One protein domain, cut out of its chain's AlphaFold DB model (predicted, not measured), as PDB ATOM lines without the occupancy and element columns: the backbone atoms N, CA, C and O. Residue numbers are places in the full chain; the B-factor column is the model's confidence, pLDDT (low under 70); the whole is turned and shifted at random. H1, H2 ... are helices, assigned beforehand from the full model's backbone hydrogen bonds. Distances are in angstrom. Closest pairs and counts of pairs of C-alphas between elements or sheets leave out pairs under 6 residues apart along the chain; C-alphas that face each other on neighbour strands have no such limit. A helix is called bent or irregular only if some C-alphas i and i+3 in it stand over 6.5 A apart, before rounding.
ATOM      1  N   ILE A 406      20.904  45.792  36.761       82.19
ATOM      2  CA  ILE A 406      21.152  45.440  35.358       82.19
ATOM      3  C   ILE A 406      20.341  44.193  35.007       82.19
ATOM      4  O   ILE A 406      19.619  44.176  34.007       82.19
ATOM      5  N   THR A 407      20.435  43.162  35.842       82.62
ATOM      6  CA  THR A 407      19.685  41.915  35.696       82.62
ATOM      7  C   THR A 407      18.181  42.180  35.774       82.62
ATOM      8  O   THR A 407      17.437  41.731  34.902       82.62
ATOM      9  N   LEU A 408      17.736  42.984  36.746       85.44
ATOM     10  CA  LEU A 408      16.330  43.355  36.918       85.44
ATOM     11  C   LEU A 408      15.760  44.092  35.698       85.44
ATOM     12  O   LEU A 408      14.686  43.741  35.212       85.44
ATOM     13  N   THR A 409      16.483  45.084  35.173       85.62
ATOM     14  CA  THR A 409      16.053  45.854  33.994       85.62
ATOM     15  C   THR A 409      15.852  44.935  32.794       85.62
ATOM     16  O   THR A 409      14.807  44.969  32.146       85.62
ATOM     17  N   ARG A 410      16.814  44.036  32.551       85.25
ATOM     18  CA  ARG A 410      16.728  43.073  31.450       85.25
ATOM     19  C   ARG A 410      15.553  42.110  31.614       85.25
ATOM     20  O   ARG A 410      14.913  41.793  30.618       85.25
ATOM     21  N   LEU A 411      15.264  41.647  32.833       84.50
ATOM     22  CA  LEU A 411      14.118  40.767  33.102       84.50
ATOM     23  C   LEU A 411      12.787  41.444  32.797       84.50
ATOM     24  O   LEU A 411      11.926  40.839  32.164       84.50
ATOM     25  N   VAL A 412      12.620  42.694  33.230       85.62
ATOM     26  CA  VAL A 412      11.392  43.461  32.987       85.62
ATOM     27  C   VAL A 412      11.180  43.685  31.488       85.62
ATOM     28  O   VAL A 412      10.055  43.538  31.009       85.62
ATOM     29  N   ASP A 413      12.251  43.952  30.735       84.44
ATOM     30  CA  ASP A 413      12.181  44.118  29.279       84.44
ATOM     31  C   ASP A 413      11.715  42.842  28.560       84.44
ATOM     32  O   ASP A 413      10.969  42.916  27.578       84.44
ATOM     33  N   VAL A 414      12.122  41.664  29.045       83.56
ATOM     34  CA  VAL A 414      11.774  40.380  28.417       83.56
ATOM     35  C   VAL A 414      10.513  39.723  28.976       83.56
ATOM     36  O   VAL A 414       9.962  38.838  28.321       83.56
ATOM     37  N   ALA A 415      10.009  40.158  30.134       83.88
ATOM     38  CA  ALA A 415       8.843  39.574  30.803       83.88
ATOM     39  C   ALA A 415       7.619  39.372  29.879       83.88
ATOM     40  O   ALA A 415       7.020  38.294  29.930       83.88
ATOM     41  N   PRO A 416       7.261  40.306  28.966       81.50
ATOM     42  CA  PRO A 416       6.172  40.073  28.017       81.50
ATOM     43  C   PRO A 416       6.430  38.876  27.095       81.50
ATOM     44  O   PRO A 416       5.522  38.088  26.842       81.50
ATOM     45  N   THR A 417       7.674  38.703  26.632       78.38
ATOM     46  CA  THR A 417       8.074  37.579  25.768       78.38
ATOM     47  C   THR A 417       7.953  36.241  26.494       78.38
ATOM     48  O   THR A 417       7.514  35.271  25.885       78.38
ATOM     49  N   VAL A 418       8.255  36.200  27.796       79.75
ATOM     50  CA  VAL A 418       8.069  35.005  28.636       79.75
ATOM     51  C   VAL A 418       6.593  34.661  28.801       79.75
ATOM     52  O   VAL A 418       6.188  33.538  28.517       79.75
ATOM     53  N   THR A 419       5.767  35.644  29.168       78.25
ATOM     54  CA  THR A 419       4.323  35.425  29.379       78.25
ATOM     55  C   THR A 419       3.567  35.024  28.107       78.25
ATOM     56  O   THR A 419       2.526  34.379  28.187       78.25
ATOM     57  N   GLU A 420       4.075  35.377  26.921       78.62
ATOM     58  CA  GLU A 420       3.461  35.022  25.635       78.62
ATOM     59  C   GLU A 420       4.173  33.873  24.896       78.62
ATOM     60  O   GLU A 420       3.755  33.527  23.786       78.62
ATOM     61  N   ALA A 421       5.208  33.256  25.479       76.38
ATOM     62  CA  ALA A 421       6.075  32.285  24.802       76.38
ATOM     63  C   ALA A 421       5.292  31.125  24.159       76.38
ATOM     64  O   ALA A 421       5.452  30.852  22.967       76.38
ATOM     65  N   GLU A 422       4.352  30.515  24.889       71.19
ATOM     66  CA  GLU A 422       3.520  29.413  24.381       71.19
ATOM     67  C   GLU A 422       2.670  29.843  23.167       71.19
ATOM     68  O   GLU A 422       2.541  29.129  22.163       71.19
ATOM     69  N   LYS A 423       2.104  31.053  23.221       76.12
ATOM     70  CA  LYS A 423       1.298  31.623  22.135       76.12
ATOM     71  C   LYS A 423       2.161  31.911  20.904       76.12
ATOM     72  O   LYS A 423       1.728  31.629  19.782       76.12
ATOM     73  N   VAL A 424       3.374  32.431  21.104       76.69
ATOM     74  CA  VAL A 424       4.356  32.685  20.039       76.69
ATOM     75  C   VAL A 424       4.796  31.372  19.387       76.69
ATOM     76  O   VAL A 424       4.766  31.269  18.159       76.69
ATOM     77  N   ALA A 425       5.109  30.338  20.174       76.56
ATOM     78  CA  ALA A 425       5.493  29.020  19.671       76.56
ATOM     79  C   ALA A 425       4.380  28.373  18.827       76.56
ATOM     80  O   ALA A 425       4.638  27.910  17.710       76.56
ATOM     81  N   LYS A 426       3.119  28.417  19.290       78.06
ATOM     82  CA  LYS A 426       1.952  27.928  18.526       78.06
ATOM     83  C   LYS A 426       1.744  28.695  17.216       78.06
ATOM     84  O   LYS A 426       1.434  28.086  16.188       78.06
ATOM     85  N   ALA A 427       1.922  30.017  17.224       79.81
ATOM     86  CA  ALA A 427       1.815  30.834  16.015       79.81
ATOM     87  C   ALA A 427       2.927  30.504  15.003       79.81
ATOM     88  O   ALA A 427       2.636  30.287  13.822       79.81
ATOM     89  N   ALA A 428       4.175  30.388  15.468       82.06
ATOM     90  CA  ALA A 428       5.322  30.032  14.637       82.06
ATOM     91  C   ALA A 428       5.169  28.630  14.015       82.06
ATOM     92  O   ALA A 428       5.395  28.461  12.814       82.06
ATOM     93  N   LEU A 429       4.669  27.652  14.781       84.38
ATOM     94  CA  LEU A 429       4.329  26.311  14.292       84.38
ATOM     95  C   LEU A 429       3.325  26.363  13.123       84.38
ATOM     96  O   LEU A 429       3.515  25.721  12.087       84.38
ATOM     97  N   ALA A 430       2.251  27.147  13.263       84.44
ATOM     98  CA  ALA A 430       1.226  27.288  12.228       84.44
ATOM     99  C   ALA A 430       1.753  27.984  10.957       84.44
ATOM    100  O   ALA A 430       1.293  27.707   9.845       84.44
ATOM    101  N   GLU A 431       2.705  28.907  11.087       87.56
ATOM    102  CA  GLU A 431       3.386  29.520   9.944       87.56
ATOM    103  C   GLU A 431       4.351  28.559   9.245       87.56
ATOM    104  O   GLU A 431       4.345  28.501   8.013       87.56
ATOM    105  N   ALA A 432       5.114  27.771  10.005       88.75
ATOM    106  CA  ALA A 432       6.001  26.742   9.469       88.75
ATOM    107  C   ALA A 432       5.223  25.699   8.651       88.75
ATOM    108  O   ALA A 432       5.571  25.450   7.495       88.75
ATOM    109  N   LYS A 433       4.097  25.186   9.177       89.06
ATOM    110  CA  LYS A 433       3.208  24.263   8.440       89.06
ATOM    111  C   LYS A 433       2.707  24.861   7.123       89.06
ATOM    112  O   LYS A 433       2.748  24.208   6.084       89.06
ATOM    113  N   ARG A 434       2.277  26.128   7.136       90.06
ATOM    114  CA  ARG A 434       1.817  26.827   5.922       90.06
ATOM    115  C   ARG A 434       2.934  27.030   4.900       90.06
ATOM    116  O   ARG A 434       2.667  26.976   3.702       90.06
ATOM    117  N   ALA A 435       4.162  27.293   5.342       91.38
ATOM    118  CA  ALA A 435       5.306  27.424   4.445       91.38
ATOM    119  C   ALA A 435       5.695  26.074   3.818       91.38
ATOM    120  O   ALA A 435       5.971  26.026   2.621       91.38
ATOM    121  N   ALA A 436       5.635  24.986   4.590       88.88
ATOM    122  CA  ALA A 436       5.917  23.633   4.110       88.88
ATOM    123  C   ALA A 436       4.912  23.197   3.032       88.88
ATOM    124  O   ALA A 436       5.316  22.744   1.961       88.88
ATOM    125  N   GLU A 437       3.616  23.462   3.237       89.19
ATOM    126  CA  GLU A 437       2.585  23.204   2.221       89.19
ATOM    127  C   GLU A 437       2.822  23.963   0.913       89.19
ATOM    128  O   GLU A 437       2.533  23.443  -0.159       89.19
ATOM    129  N   LYS A 438       3.368  25.185   0.968       89.94
ATOM    130  CA  LYS A 438       3.694  25.948  -0.248       89.94
ATOM    131  C   LYS A 438       4.842  25.321  -1.032       89.94
ATOM    132  O   LYS A 438       4.813  25.361  -2.259       89.94
ATOM    133  N   VAL A 439       5.842  24.762  -0.345       89.62
ATOM    134  CA  VAL A 439       6.932  24.023  -0.999       89.62
ATOM    135  C   VAL A 439       6.376  22.755  -1.646       89.62
ATOM    136  O   VAL A 439       6.545  22.577  -2.849       89.62
ATOM    137  N   ARG A 440       5.607  21.953  -0.896       88.38
ATOM    138  CA  ARG A 440       4.959  20.744  -1.422       88.38
ATOM    139  C   ARG A 440       4.054  21.041  -2.619       88.38
ATOM    140  O   ARG A 440       4.121  20.347  -3.625       88.38
ATOM    141  N   ALA A 441       3.238  22.093  -2.547       87.25
ATOM    142  CA  ALA A 441       2.364  22.496  -3.646       87.25
ATOM    143  C   ALA A 441       3.142  22.846  -4.926       87.25
ATOM    144  O   ALA A 441       2.690  22.500  -6.015       87.25
ATOM    145  N   ALA A 442       4.310  23.486  -4.799       86.56
ATOM    146  CA  ALA A 442       5.171  23.792  -5.940       86.56
ATOM    147  C   ALA A 442       5.778  22.524  -6.570       86.56
ATOM    148  O   ALA A 442       5.862  22.433  -7.794       86.56
ATOM    149  N   ASP A 443       6.158  21.531  -5.761       85.12
ATOM    150  CA  ASP A 443       6.694  20.255  -6.259       85.12
ATOM    151  C   ASP A 443       5.610  19.367  -6.895       85.12
ATOM    152  O   ASP A 443       5.845  18.744  -7.936       85.12
ATOM    153  N   ILE A 444       4.392  19.371  -6.340       87.50
ATOM    154  CA  ILE A 444       3.223  18.721  -6.954       87.50
ATOM    155  C   ILE A 444       2.916  19.363  -8.310       87.50
ATOM    156  O   ILE A 444       2.655  18.657  -9.282       87.50
ATOM    157  N   GLU A 445       2.956  20.696  -8.401       88.62
ATOM    158  CA  GLU A 445       2.752  21.406  -9.665       88.62
ATOM    159  C   GLU A 445       3.786  20.993 -10.722       88.62
ATOM    160  O   GLU A 445       3.405  20.712 -11.857       88.62
ATOM    161  N   LEU A 446       5.070  20.912 -10.363       86.31
ATOM    162  CA  LEU A 446       6.118  20.449 -11.279       86.31
ATOM    163  C   LEU A 446       5.872  19.007 -11.742       86.31
ATOM    164  O   LEU A 446       5.892  18.742 -12.940       86.31
ATOM    165  N   SER A 447       5.547  18.107 -10.814       86.38
ATOM    166  CA  SER A 447       5.280  16.697 -11.129       86.38
ATOM    167  C   SER A 447       4.085  16.537 -12.074       86.38
ATOM    168  O   SER A 447       4.151  15.801 -13.054       86.38
ATOM    169  N   LEU A 448       2.995  17.274 -11.837       89.69
ATOM    170  CA  LEU A 448       1.803  17.241 -12.691       89.69
ATOM    171  C   LEU A 448       2.003  17.928 -14.051       89.69
ATOM    172  O   LEU A 448       1.244  17.646 -14.981       89.69
ATOM    173  N   ARG A 449       2.980  18.835 -14.181       90.75
ATOM    174  CA  ARG A 449       3.377  19.437 -15.466       90.75
ATOM    175  C   ARG A 449       4.179  18.464 -16.332       90.75
ATOM    176  O   ARG A 449       4.012  18.493 -17.548       90.75
ATOM    177  N   ASP A 450       4.992  17.612 -15.713       88.56
ATOM    178  CA  ASP A 450       5.769  16.576 -16.407       88.56
ATOM    179  C   ASP A 450       4.911  15.361 -16.810       88.56
ATOM    180  O   ASP A 450       5.270  14.623 -17.729       88.56
ATOM    181  N   MET A 451       3.750  15.159 -16.173       90.06
ATOM    182  CA  MET A 451       2.796  14.118 -16.567       90.06
ATOM    183  C   MET A 451       2.031  14.490 -17.839       90.06
ATOM    184  O   MET A 451       1.315  15.497 -17.892       90.06
ATOM    185  N   ASP A 452       2.117  13.618 -18.843       88.12
ATOM    186  CA  ASP A 452       1.380  13.768 -20.093       88.12
ATOM    187  C   ASP A 452      -0.138  13.541 -19.934       88.12
ATOM    188  O   ASP A 452      -0.647  13.040 -18.926       88.12
ATOM    189  N   LEU A 453      -0.895  13.907 -20.970       86.56
ATOM    190  CA  LEU A 453      -2.346  13.722 -20.983       86.56
ATOM    191  C   LEU A 453      -2.779  12.247 -21.052       86.56
ATOM    192  O   LEU A 453      -3.926  11.951 -20.723       86.56
ATOM    193  N   GLU A 454      -1.924  11.315 -21.479       83.94
ATOM    194  CA  GLU A 454      -2.280   9.893 -21.563       83.94
ATOM    195  C   GLU A 454      -2.410   9.263 -20.170       83.94
ATOM    196  O   GLU A 454      -3.271   8.397 -19.974       83.94
ATOM    197  N   VAL A 455      -1.672   9.769 -19.171       85.44
ATOM    198  CA  VAL A 455      -1.834   9.381 -17.756       85.44
ATOM    199  C   VAL A 455      -3.280   9.585 -17.271       85.44
ATOM    200  O   VAL A 455      -3.808   8.749 -16.530       85.44
ATOM    201  N   LEU A 456      -3.981  10.623 -17.755       84.44
ATOM    202  CA  LEU A 456      -5.391  10.872 -17.407       84.44
ATOM    203  C   LEU A 456      -6.314   9.739 -17.849       84.44
ATOM    204  O   LEU A 456      -7.272   9.437 -17.143       84.44
ATOM    205  N   LYS A 457      -6.041   9.086 -18.988       82.12
ATOM    206  CA  LYS A 457      -6.862   7.954 -19.453       82.12
ATOM    207  C   LYS A 457      -6.767   6.783 -18.489       82.12
ATOM    208  O   LYS A 457      -7.778   6.169 -18.166       82.12
ATOM    209  N   LYS A 458      -5.553   6.504 -18.006       80.69
ATOM    210  CA  LYS A 458      -5.300   5.429 -17.045       80.69
ATOM    211  C   LYS A 458      -5.994   5.713 -15.710       80.69
ATOM    212  O   LYS A 458      -6.624   4.817 -15.159       80.69
ATOM    213  N   ALA A 459      -5.947   6.960 -15.238       81.00
ATOM    214  CA  ALA A 459      -6.609   7.386 -14.003       81.00
ATOM    215  C   ALA A 459      -8.147   7.483 -14.115       81.00
ATOM    216  O   ALA A 459      -8.855   7.281 -13.127       81.00
ATOM    217  N   ALA A 460      -8.687   7.770 -15.306       77.56
ATOM    218  CA  ALA A 460     -10.129   7.837 -15.564       77.56
ATOM    219  C   ALA A 460     -10.809   6.452 -15.644       77.56
ATOM    220  O   ALA A 460     -12.029   6.366 -15.497       77.56
ATOM    221  N   GLY A 461     -10.043   5.372 -15.837       70.94
ATOM    222  CA  GLY A 461     -10.549   4.000 -15.947       70.94
ATOM    223  C   GLY A 461     -11.094   3.653 -17.340       70.94
ATOM    224  O   GLY A 461     -10.770   4.295 -18.336       70.94
ATOM    225  N   SER A 462     -11.946   2.626 -17.436       58.50
ATOM    226  CA  SER A 462     -12.517   2.108 -18.700       58.50
ATOM    227  C   SER A 462     -13.469   3.078 -19.430       58.50
ATOM    228  O   SER A 462     -13.967   2.763 -20.513       58.50
ATOM    229  N   GLY A 463     -13.698   4.275 -18.882       57.81
ATOM    230  CA  GLY A 463     -14.529   5.329 -19.455       57.81
ATOM    231  C   GLY A 463     -13.786   6.214 -20.458       57.81
ATOM    232  O   GLY A 463     -13.506   7.364 -20.154       57.81
ATOM    233  N   GLY A 464     -13.460   5.682 -21.640       62.19
ATOM    234  CA  GLY A 464     -13.374   6.393 -22.933       62.19
ATOM    235  C   GLY A 464     -12.768   7.809 -23.050       62.19
ATOM    236  O   GLY A 464     -13.098   8.493 -24.021       62.19
ATOM    237  N   LEU A 465     -11.911   8.280 -22.136       74.88
ATOM    238  CA  LEU A 465     -11.403   9.655 -22.150       74.88
ATOM    239  C   LEU A 465     -10.545   9.915 -23.404       74.88
ATOM    240  O   LEU A 465      -9.488   9.312 -23.599       74.88
ATOM    241  N   ARG A 466     -10.983  10.833 -24.278       74.12
ATOM    242  CA  ARG A 466     -10.255  11.210 -25.504       74.12
ATOM    243  C   ARG A 466      -9.435  12.483 -25.288       74.12
ATOM    244  O   ARG A 466      -9.949  13.594 -25.355       74.12
ATOM    245  N   THR A 467      -8.127  12.318 -25.122       78.19
ATOM    246  CA  THR A 467      -7.141  13.391 -24.867       78.19
ATOM    247  C   THR A 467      -6.867  14.293 -26.077       78.19
ATOM    248  O   THR A 467      -6.402  15.419 -25.924       78.19
ATOM    249  N   GLY A 468      -7.208  13.853 -27.294       79.25
ATOM    250  CA  GLY A 468      -6.925  14.598 -28.528       79.25
ATOM    251  C   GLY A 468      -7.675  15.931 -28.678       79.25
ATOM    252  O   GLY A 468      -7.237  16.794 -29.437       79.25
ATOM    253  N   ALA A 469      -8.802  16.133 -27.987       79.56
ATOM    254  CA  ALA A 469      -9.478  17.435 -27.949       79.56
ATOM    255  C   ALA A 469      -8.780  18.410 -26.982       79.56
ATOM    256  O   ALA A 469      -8.561  19.562 -27.347       79.56
ATOM    257  N   LEU A 470      -8.333  17.919 -25.817       83.56
ATOM    258  CA  LEU A 470      -7.553  18.683 -24.835       83.56
ATOM    259  C   LEU A 470      -6.221  19.161 -25.438       83.56
ATOM    260  O   LEU A 470      -5.890  20.341 -25.362       83.56
ATOM    261  N   SER A 471      -5.512  18.261 -26.129       83.12
ATOM    262  CA  SER A 471      -4.233  18.568 -26.783       83.12
ATOM    263  C   SER A 471      -4.361  19.610 -27.903       83.12
ATOM    264  O   SER A 471      -3.561  20.540 -27.980       83.12
ATOM    265  N   ARG A 472      -5.409  19.519 -28.740       82.88
ATOM    266  CA  ARG A 472      -5.679  20.514 -29.800       82.88
ATOM    267  C   ARG A 472      -6.026  21.897 -29.251       82.88
ATOM    268  O   ARG A 472      -5.775  22.882 -29.935       82.88
ATOM    269  N   HIS A 473      -6.563  21.965 -28.035       81.56
ATOM    270  CA  HIS A 473      -6.825  23.215 -27.321       81.56
ATOM    271  C   HIS A 473      -5.578  23.761 -26.591       81.56
ATOM    272  O   HIS A 473      -5.647  24.766 -25.890       81.56
ATOM    273  N   GLY A 474      -4.418  23.114 -26.749       81.69
ATOM    274  CA  GLY A 474      -3.148  23.586 -26.203       81.69
ATOM    275  C   GLY A 474      -2.846  23.133 -24.775       81.69
ATOM    276  O   GLY A 474      -1.794  23.502 -24.260       81.69
ATOM    277  N   LEU A 475      -3.700  22.310 -24.156       87.56
ATOM    278  CA  LEU A 475      -3.394  21.666 -22.875       87.56
ATOM    279  C   LEU A 475      -2.388  20.539 -23.136       87.56
ATOM    280  O   LEU A 475      -2.596  19.734 -24.044       87.56
ATOM    281  N   ARG A 476      -1.282  20.486 -22.391       87.75
ATOM    282  CA  ARG A 476      -0.200  19.514 -22.640       87.75
ATOM    283  C   ARG A 476       0.051  18.584 -21.464       87.75
ATOM    284  O   ARG A 476       0.601  17.508 -21.675       87.75
ATOM    285  N   SER A 477      -0.387  18.974 -20.275       91.19
ATOM    286  CA  SER A 477      -0.119  18.264 -19.029       91.19
ATOM    287  C   SER A 477      -1.371  18.051 -18.183       91.19
ATOM    288  O   SER A 477      -2.406  18.698 -18.383       91.19
ATOM    289  N   VAL A 478      -1.262  17.166 -17.190       89.75
ATOM    290  CA  VAL A 478      -2.290  16.978 -16.152       89.75
ATOM    291  C   VAL A 478      -2.551  18.287 -15.395       89.75
ATOM    292  O   VAL A 478      -3.704  18.608 -15.090       89.75
ATOM    293  N   TRP A 479      -1.503  19.077 -15.137       89.94
ATOM    294  CA  TRP A 479      -1.619  20.377 -14.473       89.94
ATOM    295  C   TRP A 479      -2.487  21.375 -15.247       89.94
ATOM    296  O   TRP A 479      -3.328  22.051 -14.649       89.94
ATOM    297  N   ASP A 480      -2.333  21.445 -16.573       87.06
ATOM    298  CA  ASP A 480      -3.115  22.362 -17.413       87.06
ATOM    299  C   ASP A 480      -4.617  22.058 -17.316       87.06
ATOM    300  O   ASP A 480      -5.439  22.968 -17.184       87.06
ATOM    301  N   VAL A 481      -4.971  20.768 -17.306       87.81
ATOM    302  CA  VAL A 481      -6.351  20.286 -17.146       87.81
ATOM    303  C   VAL A 481      -6.894  20.638 -15.758       87.81
ATOM    304  O   VAL A 481      -8.005  21.160 -15.643       87.81
ATOM    305  N   LEU A 482      -6.107  20.421 -14.698       87.56
ATOM    306  CA  LEU A 482      -6.496  20.753 -13.323       87.56
ATOM    307  C   LEU A 482      -6.724  22.263 -13.139       87.56
ATOM    308  O   LEU A 482      -7.692  22.679 -12.496       87.56
ATOM    309  N   ARG A 483      -5.854  23.096 -13.723       86.94
ATOM    310  CA  ARG A 483      -5.945  24.560 -13.653       86.94
ATOM    311  C   ARG A 483      -7.149  25.094 -14.426       86.94
ATOM    312  O   ARG A 483      -7.875  25.929 -13.884       86.94
ATOM    313  N   ALA A 484      -7.378  24.597 -15.643       81.94
ATOM    314  CA  ALA A 484      -8.550  24.946 -16.447       81.94
ATOM    315  C   ALA A 484      -9.856  24.622 -15.700       81.94
ATOM    316  O   ALA A 484     -10.773  25.438 -15.648       81.94
ATOM    317  N   SER A 485      -9.889  23.487 -14.993       78.69
ATOM    318  CA  SER A 485     -11.047  23.049 -14.203       78.69
ATOM    319  C   SER A 485     -11.358  23.943 -12.990       78.69
ATOM    320  O   SER A 485     -12.517  24.061 -12.599       78.69
ATOM    321  N   LYS A 486     -10.346  24.574 -12.369       72.12
ATOM    322  CA  LYS A 486     -10.505  25.373 -11.134       72.12
ATOM    323  C   LYS A 486     -10.938  26.826 -11.364       72.12
ATOM    324  O   LYS A 486     -11.522  27.419 -10.462       72.12
ATOM    325  N   HIS A 487     -10.636  27.421 -12.520       60.28
ATOM    326  CA  HIS A 487     -10.748  28.876 -12.711       60.28
ATOM    327  C   HIS A 487     -12.032  29.378 -13.388       60.28
ATOM    328  O   HIS A 487     -12.152  30.577 -13.618       60.28
ATOM    329  N   GLY A 488     -13.016  28.518 -13.659       51.44
ATOM    330  CA  GLY A 488     -14.399  28.919 -13.974       51.44
ATOM    331  C   GLY A 488     -14.641  29.736 -15.257       51.44
ATOM    332  O   GLY A 488     -15.794  29.868 -15.654       51.44
ATOM    333  N   GLN A 489     -13.611  30.260 -15.930       45.19
ATOM    334  CA  GLN A 489     -13.741  31.024 -17.182       45.19
ATOM    335  C   GLN A 489     -13.604  30.165 -18.450       45.19
ATOM    336  O   GLN A 489     -14.066  30.585 -19.504       45.19
ATOM    337  N   GLU A 490     -13.078  28.943 -18.339       56.19
ATOM    338  CA  GLU A 490     -13.063  27.924 -19.398       56.19
ATOM    339  C   GLU A 490     -13.345  26.563 -18.754       56.19
ATOM    340  O   GLU A 490     -12.436  25.795 -18.444       56.19
ATOM    341  N   SER A 491     -14.620  26.274 -18.471       65.62
ATOM    342  CA  SER A 491     -15.009  24.900 -18.127       65.62
ATOM    343  C   SER A 491     -14.500  23.981 -19.236       65.62
ATOM    344  O   SER A 491     -14.698  24.287 -20.405       65.62
ATOM    345  N   LEU A 492     -13.876  22.844 -18.919       74.12
ATOM    346  CA  LEU A 492     -13.395  21.906 -19.948       74.12
ATOM    347  C   LEU A 492     -14.515  21.477 -20.927       74.12
ATOM    348  O   LEU A 492     -14.221  21.041 -22.036       74.12
ATOM    349  N   ALA A 493     -15.787  21.651 -20.548       72.19
ATOM    350  CA  ALA A 493     -16.967  21.443 -21.391       72.19
ATOM    351  C   ALA A 493     -17.154  22.495 -22.510       72.19
ATOM    352  O   ALA A 493     -17.902  22.257 -23.454       72.19
ATOM    353  N   THR A 494     -16.488  23.656 -22.444       74.19
ATOM    354  CA  THR A 494     -16.514  24.675 -23.510       74.19
ATOM    355  C   THR A 494     -15.521  24.378 -24.633       74.19
ATOM    356  O   THR A 494     -15.568  25.025 -25.679       74.19
ATOM    357  N   ILE A 495     -14.626  23.401 -24.442       77.50
ATOM    358  CA  ILE A 495     -13.645  22.977 -25.443       77.50
ATOM    359  C   ILE A 495     -14.368  22.196 -26.557       77.50
ATOM    360  O   ILE A 495     -14.974  21.155 -26.284       77.50
ATOM    361  N   PRO A 496     -14.282  22.627 -27.833       69.19
ATOM    362  CA  PRO A 496     -14.946  21.941 -28.936       69.19
ATOM    363  C   PRO A 496     -14.529  20.464 -29.044       69.19
ATOM    364  O   PRO A 496     -13.369  20.140 -29.308       69.19
ATOM    365  N   GLY A 497     -15.495  19.558 -28.872       71.94
ATOM    366  CA  GLY A 497     -15.274  18.108 -28.907       71.94
ATOM    367  C   GLY A 497     -15.125  17.433 -27.538       71.94
ATOM    368  O   GLY A 497     -14.826  16.239 -27.510       71.94
ATOM    369  N   ILE A 498     -15.352  18.155 -26.434       77.06
ATOM    370  CA  ILE A 498     -15.426  17.614 -25.068       77.06
ATOM    371  C   ILE A 498     -16.830  17.876 -24.514       77.06
ATOM    372  O   ILE A 498     -17.229  19.023 -24.361       77.06
ATOM    373  N   GLY A 499     -17.595  16.815 -24.241       75.69
ATOM    374  CA  GLY A 499     -18.908  16.929 -23.591       75.69
ATOM    375  C   GLY A 499     -18.802  17.018 -22.065       75.69
ATOM    376  O   GLY A 499     -17.746  16.727 -21.501       75.69
ATOM    377  N   ASP A 500     -19.909  17.345 -21.395       76.88
ATOM    378  CA  ASP A 500     -19.973  17.513 -19.931       76.88
ATOM    379  C   ASP A 500     -19.433  16.300 -19.157       76.88
ATOM    380  O   ASP A 500     -18.658  16.448 -18.215       76.88
ATOM    381  N   GLU A 501     -19.763  15.086 -19.604       76.62
ATOM    382  CA  GLU A 501     -19.293  13.840 -18.987       76.62
ATOM    383  C   GLU A 501     -17.775  13.647 -19.149       76.62
ATOM    384  O   GLU A 501     -17.084  13.262 -18.207       76.62
ATOM    385  N   SER A 502     -17.224  13.977 -20.325       79.62
ATOM    386  CA  SER A 502     -15.778  13.901 -20.591       79.62
ATOM    387  C   SER A 502     -14.993  14.971 -19.826       79.62
ATOM    388  O   SER A 502     -13.893  14.701 -19.349       79.62
ATOM    389  N   SER A 503     -15.570  16.166 -19.681       81.88
ATOM    390  CA  SER A 503     -15.052  17.265 -18.860       81.88
ATOM    391  C   SER A 503     -14.996  16.874 -17.379       81.88
ATOM    392  O   SER A 503     -13.954  17.012 -16.727       81.88
ATOM    393  N   TRP A 504     -16.083  16.297 -16.860       83.44
ATOM    394  CA  TRP A 504     -16.149  15.804 -15.487       83.44
ATOM    395  C   TRP A 504     -15.146  14.668 -15.243       83.44
ATOM    396  O   TRP A 504     -14.370  14.741 -14.291       83.44
ATOM    397  N   LEU A 505     -15.079  13.672 -16.136       84.06
ATOM    398  CA  LEU A 505     -14.111  12.569 -16.059       84.06
ATOM    399  C   LEU A 505     -12.660  13.066 -16.073       84.06
ATOM    400  O   LEU A 505     -11.865  12.617 -15.250       84.06
ATOM    401  N   ALA A 506     -12.319  14.009 -16.959       84.56
ATOM    402  CA  ALA A 506     -10.987  14.616 -17.011       84.56
ATOM    403  C   ALA A 506     -10.640  15.331 -15.699       84.56
ATOM    404  O   ALA A 506      -9.542  15.160 -15.171       84.56
ATOM    405  N   THR A 507     -11.596  16.079 -15.144       86.88
ATOM    406  CA  THR A 507     -11.432  16.799 -13.875       86.88
ATOM    407  C   THR A 507     -11.223  15.833 -12.711       86.88
ATOM    408  O   THR A 507     -10.298  16.005 -11.924       86.88
ATOM    409  N   GLN A 508     -12.044  14.784 -12.610       85.62
ATOM    410  CA  GLN A 508     -11.936  13.781 -11.545       85.62
ATOM    411  C   GLN A 508     -10.672  12.924 -11.671       85.62
ATOM    412  O   GLN A 508     -10.097  12.523 -10.662       85.62
ATOM    413  N   ALA A 509     -10.220  12.633 -12.893       87.31
ATOM    414  CA  ALA A 509      -8.946  11.959 -13.124       87.31
ATOM    415  C   ALA A 509      -7.764  12.851 -12.716       87.31
ATOM    416  O   ALA A 509      -6.870  12.386 -12.014       87.31
ATOM    417  N   ALA A 510      -7.788  14.136 -13.082       88.00
ATOM    418  CA  ALA A 510      -6.762  15.097 -12.684       88.00
ATOM    419  C   ALA A 510      -6.739  15.333 -11.163       88.00
ATOM    420  O   ALA A 510      -5.659  15.427 -10.588       88.00
ATOM    421  N   LEU A 511      -7.901  15.385 -10.498       88.12
ATOM    422  CA  LEU A 511      -7.998  15.487  -9.037       88.12
ATOM    423  C   LEU A 511      -7.461  14.237  -8.337       88.12
ATOM    424  O   LEU A 511      -6.672  14.379  -7.413       88.12
ATOM    425  N   ARG A 512      -7.804  13.031  -8.812       86.56
ATOM    426  CA  ARG A 512      -7.258  11.776  -8.262       86.56
ATOM    427  C   ARG A 512      -5.748  11.667  -8.439       86.56
ATOM    428  O   ARG A 512      -5.064  11.238  -7.521       86.56
ATOM    429  N   LEU A 513      -5.223  12.074  -9.595       88.38
ATOM    430  CA  LEU A 513      -3.776  12.152  -9.807       88.38
ATOM    431  C   LEU A 513      -3.137  13.205  -8.900       88.38
ATOM    432  O   LEU A 513      -2.076  12.958  -8.351       88.38
ATOM    433  N   HIS A 514      -3.782  14.356  -8.705       88.62
ATOM    434  CA  HIS A 514      -3.299  15.375  -7.777       88.62
ATOM    435  C   HIS A 514      -3.275  14.880  -6.326       88.62
ATOM    436  O   HIS A 514      -2.299  15.147  -5.636       88.62
ATOM    437  N   GLU A 515      -4.306  14.162  -5.873       85.25
ATOM    438  CA  GLU A 515      -4.355  13.540  -4.543       85.25
ATOM    439  C   GLU A 515      -3.292  12.447  -4.400       85.25
ATOM    440  O   GLU A 515      -2.489  12.524  -3.479       85.25
ATOM    441  N   GLY A 516      -3.182  11.524  -5.361       82.94
ATOM    442  CA  GLY A 516      -2.148  10.484  -5.337       82.94
ATOM    443  C   GLY A 516      -0.727  11.056  -5.330       82.94
ATOM    444  O   GLY A 516       0.092  10.674  -4.503       82.94
ATOM    445  N   VAL A 517      -0.448  12.049  -6.183       85.06
ATOM    446  CA  VAL A 517       0.847  12.747  -6.184       85.06
ATOM    447  C   VAL A 517       1.058  13.497  -4.872       85.06
ATOM    448  O   VAL A 517       2.163  13.484  -4.348       85.06
ATOM    449  N   ARG A 518       0.033  14.148  -4.312       83.00
ATOM    450  CA  ARG A 518       0.149  14.866  -3.035       83.00
ATOM    451  C   ARG A 518       0.502  13.934  -1.879       83.00
ATOM    452  O   ARG A 518       1.319  14.331  -1.048       83.00
ATOM    453  N   ASP A 519      -0.109  12.757  -1.831       75.44
ATOM    454  CA  ASP A 519       0.121  11.765  -0.782       75.44
ATOM    455  C   ASP A 519       1.535  11.166  -0.878       75.44
ATOM    456  O   ASP A 519       2.165  10.899   0.143       75.44
ATOM    457  N   GLU A 520       2.077  11.047  -2.094       72.38
ATOM    458  CA  GLU A 520       3.424  10.520  -2.349       72.38
ATOM    459  C   GLU A 520       4.534  11.590  -2.374       72.38
ATOM    460  O   GLU A 520       5.714  11.242  -2.351       72.38
ATOM    461  N   THR A 521       4.203  12.889  -2.427       77.50
ATOM    462  CA  THR A 521       5.196  13.977  -2.550       77.50
ATOM    463  C   THR A 521       5.607  14.527  -1.176       77.50
ATOM    464  O   THR A 521       4.857  15.314  -0.585       77.50
ATOM    465  N   PRO A 522       6.816  14.207  -0.666       76.56
ATOM    466  CA  PRO A 522       7.344  14.824   0.547       76.56
ATOM    467  C   PRO A 522       7.804  16.268   0.289       76.56
ATOM    468  O   PRO A 522       8.071  16.664  -0.847       76.56
ATOM    469  N   VAL A 523       7.962  17.058   1.353       81.00
ATOM    470  CA  VAL A 523       8.615  18.376   1.260       81.00
ATOM    471  C   VAL A 523      10.121  18.187   1.109       81.00
ATOM    472  O   VAL A 523      10.785  17.717   2.033       81.00
ATOM    473  N   ARG A 524      10.676  18.588  -0.041       76.44
ATOM    474  CA  ARG A 524      12.114  18.480  -0.327       76.44
ATOM    475  C   ARG A 524      12.815  19.832  -0.203       76.44
ATOM    476  O   ARG A 524      12.313  20.865  -0.648       76.44
ATOM    477  N   ILE A 525      14.013  19.819   0.382       82.31
ATOM    478  CA  ILE A 525      14.904  20.983   0.435       82.31
ATOM    479  C   ILE A 525      16.018  20.765  -0.590       82.31
ATOM    480  O   ILE A 525      16.981  20.051  -0.332       82.31
ATOM    481  N   ASP A 526      15.881  21.384  -1.762       76.94
ATOM    482  CA  ASP A 526      16.920  21.372  -2.792       76.94
ATOM    483  C   ASP A 526      17.945  22.489  -2.535       76.94
ATOM    484  O   ASP A 526      17.676  23.679  -2.747       76.94
ATOM    485  N   VAL A 527      19.136  22.086  -2.083       78.50
ATOM    486  CA  VAL A 527      20.262  22.981  -1.780       78.50
ATOM    487  C   VAL A 527      20.791  23.699  -3.029       78.50
ATOM    488  O   VAL A 527      21.306  24.814  -2.914       78.50
ATOM    489  N   LYS A 528      20.649  23.104  -4.224       73.12
ATOM    490  CA  LYS A 528      21.162  23.660  -5.486       73.12
ATOM    491  C   LYS A 528      20.213  24.700  -6.077       73.12
ATOM    492  O   LYS A 528      20.667  25.744  -6.535       73.12
ATOM    493  N   ALA A 529      18.904  24.445  -6.057       76.25
ATOM    494  CA  ALA A 529      17.921  25.332  -6.690       76.25
ATOM    495  C   ALA A 529      17.529  26.562  -5.846       76.25
ATOM    496  O   ALA A 529      17.023  27.534  -6.407       76.25
ATOM    497  N   ARG A 530      17.705  26.515  -4.511       85.00
ATOM    498  CA  ARG A 530      17.406  27.593  -3.533       85.00
ATOM    499  C   ARG A 530      16.143  28.424  -3.836       85.00
ATOM    500  O   ARG A 530      16.163  29.656  -3.848       85.00
ATOM    501  N   ARG A 531      15.013  27.755  -4.093       85.88
ATOM    502  CA  ARG A 531      13.747  28.407  -4.486       85.88
ATOM    503  C   ARG A 531      13.205  29.328  -3.380       85.88
ATOM    504  O   ARG A 531      13.344  29.041  -2.194       85.88
ATOM    505  N   ALA A 532      12.476  30.387  -3.753       86.00
ATOM    506  CA  ALA A 532      11.940  31.378  -2.805       86.00
ATOM    507  C   ALA A 532      11.010  30.782  -1.725       86.00
ATOM    508  O   ALA A 532      11.034  31.205  -0.565       86.00
ATOM    509  N   HIS A 533      10.185  29.793  -2.089       87.88
ATOM    510  CA  HIS A 533       9.315  29.097  -1.134       87.88
ATOM    511  C   HIS A 533      10.125  28.275  -0.126       87.88
ATOM    512  O   HIS A 533       9.787  28.274   1.055       87.88
ATOM    513  N   THR A 534      11.233  27.668  -0.559       89.62
ATOM    514  CA  THR A 534      12.158  26.927   0.308       89.62
ATOM    515  C   THR A 534      12.877  27.870   1.271       89.62
ATOM    516  O   THR A 534      12.880  27.613   2.468       89.62
ATOM    517  N   THR A 535      13.369  29.025   0.808       89.56
ATOM    518  CA  THR A 535      13.951  30.056   1.694       89.56
ATOM    519  C   THR A 535      12.944  30.532   2.747       89.56
ATOM    520  O   THR A 535      13.285  30.694   3.917       89.56
ATOM    521  N   THR A 536      11.676  30.708   2.356       89.50
ATOM    522  CA  THR A 536      10.603  31.083   3.292       89.50
ATOM    523  C   THR A 536      10.338  29.978   4.316       89.50
ATOM    524  O   THR A 536      10.165  30.273   5.495       89.50
ATOM    525  N   LEU A 537      10.316  28.713   3.885       92.19
ATOM    526  CA  LEU A 537      10.183  27.559   4.772       92.19
ATOM    527  C   LEU A 537      11.313  27.514   5.802       92.19
ATOM    528  O   LEU A 537      11.021  27.419   6.991       92.19
ATOM    529  N   LEU A 538      12.571  27.656   5.374       90.94
ATOM    530  CA  LEU A 538      13.723  27.672   6.280       90.94
ATOM    531  C   LEU A 538      13.599  28.791   7.322       90.94
ATOM    532  O   LEU A 538      13.758  28.540   8.512       90.94
ATOM    533  N   ALA A 539      13.212  30.000   6.908       87.62
ATOM    534  CA  ALA A 539      13.000  31.111   7.835       87.62
ATOM    535  C   ALA A 539      11.905  30.818   8.881       87.62
ATOM    536  O   ALA A 539      12.075  31.134  10.058       87.62
ATOM    537  N   ARG A 540      10.786  30.197   8.476       90.50
ATOM    538  CA  ARG A 540       9.688  29.855   9.403       90.50
ATOM    539  C   ARG A 540      10.034  28.684  10.316       90.50
ATOM    540  O   ARG A 540       9.666  28.723  11.484       90.50
ATOM    541  N   LEU A 541      10.770  27.696   9.817       88.69
ATOM    542  CA  LEU A 541      11.315  26.610  10.630       88.69
ATOM    543  C   LEU A 541      12.304  27.138  11.672       88.69
ATOM    544  O   LEU A 541      12.178  26.792  12.838       88.69
ATOM    545  N   ARG A 542      13.209  28.047  11.294       86.19
ATOM    546  CA  ARG A 542      14.131  28.709  12.229       86.19
ATOM    547  C   ARG A 542      13.396  29.488  13.318       86.19
ATOM    548  O   ARG A 542      13.756  29.387  14.485       86.19
ATOM    549  N   ALA A 543      12.374  30.257  12.940       82.38
ATOM    550  CA  ALA A 543      11.571  31.026  13.887       82.38
ATOM    551  C   ALA A 543      10.808  30.114  14.859       82.38
ATOM    552  O   ALA A 543      10.778  30.382  16.058       82.38
ATOM    553  N   TRP A 544      10.233  29.018  14.357       85.12
ATOM    554  CA  TRP A 544       9.589  28.011  15.196       85.12
ATOM    555  C   TRP A 544      10.588  27.307  16.120       85.12
ATOM    556  O   TRP A 544      10.300  27.149  17.302       85.12
ATOM    557  N   ASP A 545      11.775  26.959  15.621       82.69
ATOM    558  CA  ASP A 545      12.834  26.343  16.419       82.69
ATOM    559  C   ASP A 545      13.323  27.246  17.555       82.69
ATOM    560  O   ASP A 545      13.534  26.773  18.666       82.69
ATOM    561  N   GLY A 546      13.461  28.549  17.298       76.88
ATOM    562  CA  GLY A 546      13.776  29.521  18.344       76.88
ATOM    563  C   GLY A 546      12.653  29.634  19.376       76.88
ATOM    564  O   GLY A 546      12.908  29.552  20.572       76.88
ATOM    565  N   ALA A 547      11.404  29.755  18.916       74.56
ATOM    566  CA  ALA A 547      10.252  29.930  19.798       74.56
ATOM    567  C   ALA A 547       9.973  28.710  20.689       74.56
ATOM    568  O   ALA A 547       9.554  28.879  21.824       74.56
ATOM    569  N   ARG A 548      10.199  27.486  20.194       72.19
ATOM    570  CA  ARG A 548       9.948  26.252  20.962       72.19
ATOM    571  C   ARG A 548      11.070  25.879  21.932       72.19
ATOM    572  O   ARG A 548      10.835  25.114  22.851       72.19
ATOM    573  N   LYS A 549      12.298  26.357  21.700       70.69
ATOM    574  CA  LYS A 549      13.436  26.118  22.607       70.69
ATOM    575  C   LYS A 549      13.333  26.933  23.890       70.69
ATOM    576  O   LYS A 549      13.978  26.591  24.874       70.69
ATOM    577  N   PHE A 550      12.535  27.995  23.860       70.50
ATOM    578  CA  PHE A 550      12.218  28.815  25.012       70.50
ATOM    579  C   PHE A 550      10.806  28.483  25.508       70.50
ATOM    580  O   PHE A 550       9.832  29.146  25.154       70.50
ATOM    581  N   GLU A 551      10.706  27.418  26.300       69.44
ATOM    582  CA  GLU A 551       9.474  27.008  26.977       69.44
ATOM    583  C   GLU A 551       9.637  27.303  28.475       69.44
ATOM    584  O   GLU A 551      10.207  26.487  29.203       69.44
ATOM    585  N   PRO A 552       9.257  28.513  28.930       73.31
ATOM    586  CA  PRO A 552       9.454  28.902  30.316       73.31
ATOM    587  C   PRO A 552       8.598  28.031  31.236       73.31
ATOM    588  O   PRO A 552       7.430  27.762  30.952       73.31
ATOM    589  N   SER A 553       9.186  27.604  32.349       76.56
ATOM    590  CA  SER A 553       8.480  26.872  33.403       76.56
ATOM    591  C   SER A 553       7.347  27.705  34.014       76.56
ATOM    592  O   SER A 553       7.357  28.936  33.943       76.56
ATOM    593  N   GLU A 554       6.386  27.050  34.676       78.31
ATOM    594  CA  GLU A 554       5.312  27.747  35.404       78.31
ATOM    595  C   GLU A 554       5.874  28.775  36.405       78.31
ATOM    596  O   GLU A 554       5.327  29.867  36.550       78.31
ATOM    597  N   GLU A 555       7.010  28.464  37.032       80.12
ATOM    598  CA  GLU A 555       7.713  29.338  37.976       80.12
ATOM    599  C   GLU A 555       8.383  30.540  37.285       80.12
ATOM    600  O   GLU A 555       8.312  31.659  37.791       80.12
ATOM    601  N   GLU A 556       8.988  30.353  36.106       82.88
ATOM    602  CA  GLU A 556       9.578  31.441  35.307       82.88
ATOM    603  C   GLU A 556       8.507  32.372  34.716       82.88
ATOM    604  O   GLU A 556       8.708  33.593  34.631       82.88
ATOM    605  N   VAL A 557       7.348  31.815  34.348       83.44
ATOM    606  CA  VAL A 557       6.164  32.590  33.953       83.44
ATOM    607  C   VAL A 557       5.644  33.384  35.148       83.44
ATOM    608  O   VAL A 557       5.475  34.597  35.028       83.44
ATOM    609  N   ALA A 558       5.478  32.750  36.313       83.44
ATOM    610  CA  ALA A 558       5.046  33.420  37.537       83.44
ATOM    611  C   ALA A 558       6.022  34.530  37.963       83.44
ATOM    612  O   ALA A 558       5.590  35.617  38.347       83.44
ATOM    613  N   LEU A 559       7.336  34.306  37.837       86.25
ATOM    614  CA  LEU A 559       8.362  35.320  38.085       86.25
ATOM    615  C   LEU A 559       8.213  36.496  37.119       86.25
ATOM    616  O   LEU A 559       8.231  37.647  37.549       86.25
ATOM    617  N   SER A 560       8.017  36.229  35.828       86.19
ATOM    618  CA  SER A 560       7.828  37.269  34.809       86.19
ATOM    619  C   SER A 560       6.534  38.064  35.016       86.19
ATOM    620  O   SER A 560       6.522  39.286  34.849       86.19
ATOM    621  N   GLU A 561       5.450  37.410  35.439       84.56
ATOM    622  CA  GLU A 561       4.205  38.072  35.836       84.56
ATOM    623  C   GLU A 561       4.393  38.928  37.091       84.56
ATOM    624  O   GLU A 561       3.989  40.092  37.103       84.56
ATOM    625  N   ALA A 562       5.069  38.403  38.116       85.19
ATOM    626  CA  ALA A 562       5.393  39.147  39.329       85.19
ATOM    627  C   ALA A 562       6.276  40.368  39.024       85.19
ATOM    628  O   ALA A 562       6.012  41.454  39.537       85.19
ATOM    629  N   MET A 563       7.270  40.231  38.137       85.50
ATOM    630  CA  MET A 563       8.107  41.344  37.672       85.50
ATOM    631  C   MET A 563       7.275  42.419  36.979       85.50
ATOM    632  O   MET A 563       7.440  43.603  37.265       85.50
ATOM    633  N   ARG A 564       6.343  42.017  36.111       82.31
ATOM    634  CA  ARG A 564       5.438  42.933  35.407       82.31
ATOM    635  C   ARG A 564       4.465  43.644  36.355       82.31
ATOM    636  O   ARG A 564       4.104  44.792  36.103       82.31
ATOM    637  N   LEU A 565       4.030  42.979  37.426       81.31
ATOM    638  CA  LEU A 565       3.182  43.577  38.465       81.31
ATOM    639  C   LEU A 565       3.956  44.566  39.342       81.31
ATOM    640  O   LEU A 565       3.427  45.623  39.682       81.31
ATOM    641  N   LEU A 566       5.201  44.234  39.688       80.31
ATOM    642  CA  LEU A 566       6.081  45.074  40.499       80.31
ATOM    643  C   LEU A 566       6.589  46.299  39.732       80.31
ATOM    644  O   LEU A 566       6.675  47.389  40.298       80.31
ATOM    645  N   PHE A 567       6.911  46.141  38.445       79.50
ATOM    646  CA  PHE A 567       7.563  47.172  37.646       79.50
ATOM    647  C   PHE A 567       6.944  47.298  36.252       79.50
ATOM    648  O   PHE A 567       7.047  46.408  35.414       79.50
ATOM    649  N   ASN A 568       6.393  48.479  35.956       70.12
ATOM    650  CA  ASN A 568       6.118  48.889  34.571       70.12
ATOM    651  C   ASN A 568       7.362  49.492  33.888       70.12
ATOM    652  O   ASN A 568       7.473  49.455  32.665       70.12
ATOM    653  N   LYS A 569       8.265  50.089  34.676       68.88
ATOM    654  CA  LYS A 569       9.611  50.565  34.315       68.88
ATOM    655  C   LYS A 569      10.468  50.544  35.580       68.88
ATOM    656  O   LYS A 569       9.960  50.905  36.639       68.88
ATOM    657  N   VAL A 570      11.738  50.167  35.464       76.81
ATOM    658  CA  VAL A 570      12.676  50.112  36.596       76.81
ATOM    659  C   VAL A 570      13.385  51.470  36.732       76.81
ATOM    660  O   VAL A 570      14.045  51.891  35.780       76.81
ATOM    661  N   PRO A 571      13.247  52.199  37.859       78.94
ATOM    662  CA  PRO A 571      14.056  53.388  38.126       78.94
ATOM    663  C   PRO A 571      15.546  53.039  38.256       78.94
ATOM    664  O   PRO A 571      15.899  51.975  38.772       78.94
ATOM    665  N   SER A 586      16.333  29.360  43.715       78.06
ATOM    666  CA  SER A 586      17.022  30.636  43.527       78.06
ATOM    667  C   SER A 586      16.310  31.497  42.481       78.06
ATOM    668  O   SER A 586      16.256  31.138  41.300       78.06
ATOM    669  N   VAL A 587      15.798  32.657  42.903       81.12
ATOM    670  CA  VAL A 587      15.164  33.637  42.007       81.12
ATOM    671  C   VAL A 587      16.193  34.209  41.043       81.12
ATOM    672  O   VAL A 587      15.895  34.400  39.866       81.12
ATOM    673  N   ARG A 588      17.427  34.412  41.511       78.94
ATOM    674  CA  ARG A 588      18.537  34.854  40.671       78.94
ATOM    675  C   ARG A 588      18.858  33.841  39.572       78.94
ATOM    676  O   ARG A 588      19.020  34.235  38.423       78.94
ATOM    677  N   VAL A 589      18.923  32.547  39.892       75.06
ATOM    678  CA  VAL A 589      19.192  31.506  38.885       75.06
ATOM    679  C   VAL A 589      18.056  31.420  37.868       75.06
ATOM    680  O   VAL A 589      18.331  31.300  36.678       75.06
ATOM    681  N   MET A 590      16.794  31.530  38.296       79.62
ATOM    682  CA  MET A 590      15.654  31.579  37.368       79.62
ATOM    683  C   MET A 590      15.703  32.817  36.468       79.62
ATOM    684  O   MET A 590      15.490  32.724  35.263       79.62
ATOM    685  N   ALA A 591      16.052  33.975  37.023       80.56
ATOM    686  CA  ALA A 591      16.260  35.191  36.253       80.56
ATOM    687  C   ALA A 591      17.368  35.037  35.195       80.56
ATOM    688  O   ALA A 591      17.181  35.366  34.021       80.56
ATOM    689  N   GLU A 592      18.524  34.512  35.596       77.62
ATOM    690  CA  GLU A 592      19.639  34.238  34.690       77.62
ATOM    691  C   GLU A 592      19.253  33.190  33.628       77.62
ATOM    692  O   GLU A 592      19.621  33.351  32.465       77.62
ATOM    693  N   SER A 593      18.454  32.178  33.992       74.25
ATOM    694  CA  SER A 593      17.883  31.166  33.086       74.25
ATOM    695  C   SER A 593      17.005  31.798  32.005       74.25
ATOM    696  O   SER A 593      17.261  31.593  30.818       74.25
ATOM    697  N   ILE A 594      16.044  32.649  32.385       79.06
ATOM    698  CA  ILE A 594      15.174  33.381  31.448       79.06
ATOM    699  C   ILE A 594      16.011  34.213  30.471       79.06
ATOM    700  O   ILE A 594      15.819  34.149  29.254       79.06
ATOM    701  N   LEU A 595      16.969  34.988  30.992       78.94
ATOM    702  CA  LEU A 595      17.822  35.856  30.178       78.94
ATOM    703  C   LEU A 595      18.754  35.070  29.251       78.94
ATOM    704  O   LEU A 595      19.059  35.546  28.157       78.94
ATOM    705  N   ALA A 596      19.213  33.893  29.676       69.94
ATOM    706  CA  ALA A 596      20.023  33.000  28.860       69.94
ATOM    707  C   ALA A 596      19.185  32.298  27.781       69.94
ATOM    708  O   ALA A 596      19.627  32.215  26.637       69.94
ATOM    709  N   GLY A 597      17.973  31.845  28.113       64.94
ATOM    710  CA  GLY A 597      17.046  31.204  27.178       64.94
ATOM    711  C   GLY A 597      16.564  32.141  26.069       64.94
ATOM    712  O   GLY A 597      16.346  31.706  24.940       64.94
TER     713      GLY A 597
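Overview. This is residues 406 to 571 and 586 to 597 of the 1096 residues of the protein "Helicase-like protein" of Knoellia remsis (UniProt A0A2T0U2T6). The model is a long dumbbell: its shaft is the long helix H2 with H7 folded back side by side with it, and a cluster of helices sits at each end. One cluster is made of H1, H8 and H9; the other is made of H3, H5 and H6, with the short H4 near H3 and H5. The printed part has 178 residues with nine named helices, H1 to H9 in that order along the chain, and no named strand; its class is all helix. It is extended, with a radius of gyration of the C-alphas of 26.7 A, and its outline is a rod spanning 81 by 33 by 26 A.

Arrangement. H1, residues 406 to 419, touches H8, residues 554 to 566, at a steep tilt of 64 degrees, opposite ways; their closest C-alphas, of Ala 415 and Ser 560, are 4.7 A apart. H1 also touches H9, residues 587 to 597, with the closest C-alphas, of Leu 411 and Ala 591, 6.8 A apart. H1 and H2, residues 421 to 450, meet only through their link. H2 touches H7, residues 532 to 549, at a shallow tilt of 25 degrees, opposite ways; the closest C-alphas, of Ala 428 and Trp 544, are 4.8 A apart. H2 touches H6, residues 500 to 520, with residues 440 to 448 alone, at a steep tilt of 56 degrees; the closest C-alphas are those of Ile 444 and Arg 518, 6.3 A apart. H3, residues 453 to 460, is about perpendicular to H6 at 88 degrees and touches it, closest at the C-alphas of Ala 460 and Ala 509, 4.9 A apart. H4, residues 468 to 472, is close to H3 but not clearly touching, with the C-alphas of Leu 453 and Ser 471 closest at 7.8 A. H5, residues 478 to 486, touches H6, closest at the C-alphas of Leu 482 and Ala 510, 5.7 A apart. Every O i to N i+4 pair is within hydrogen-bond range in H2 and in H4 to H9, against 8 of 10 in H1 and 2 of 4 in H3.

Along the chain. H1 begins at C-alpha 406 (21.152, 45.440, 35.358) and is irregular, with C-alphas 413 and 416 7.4 A apart. H2 is 44.1 A long and ends at C-alpha 450 (5.769, 16.576, -16.407). H6 measures 30.1 A and H7 26.0 A; H9 ends at C-alpha 597 (17.046, 31.204, 27.178).

Size, cuts and confidence. The two C-alphas farthest apart, of Gly 464 and Pro 571, are 81.8 A apart. Residues 572 to 585 are not printed, and C-alphas 571 and 586 stand 23.6 A apart across this cut. The links H5 to H6 and H6 to H7 are long. The mean pLDDT of the printed part is 80.8; 13 residues are under 70, among them 462 to 464 and 487 to 491.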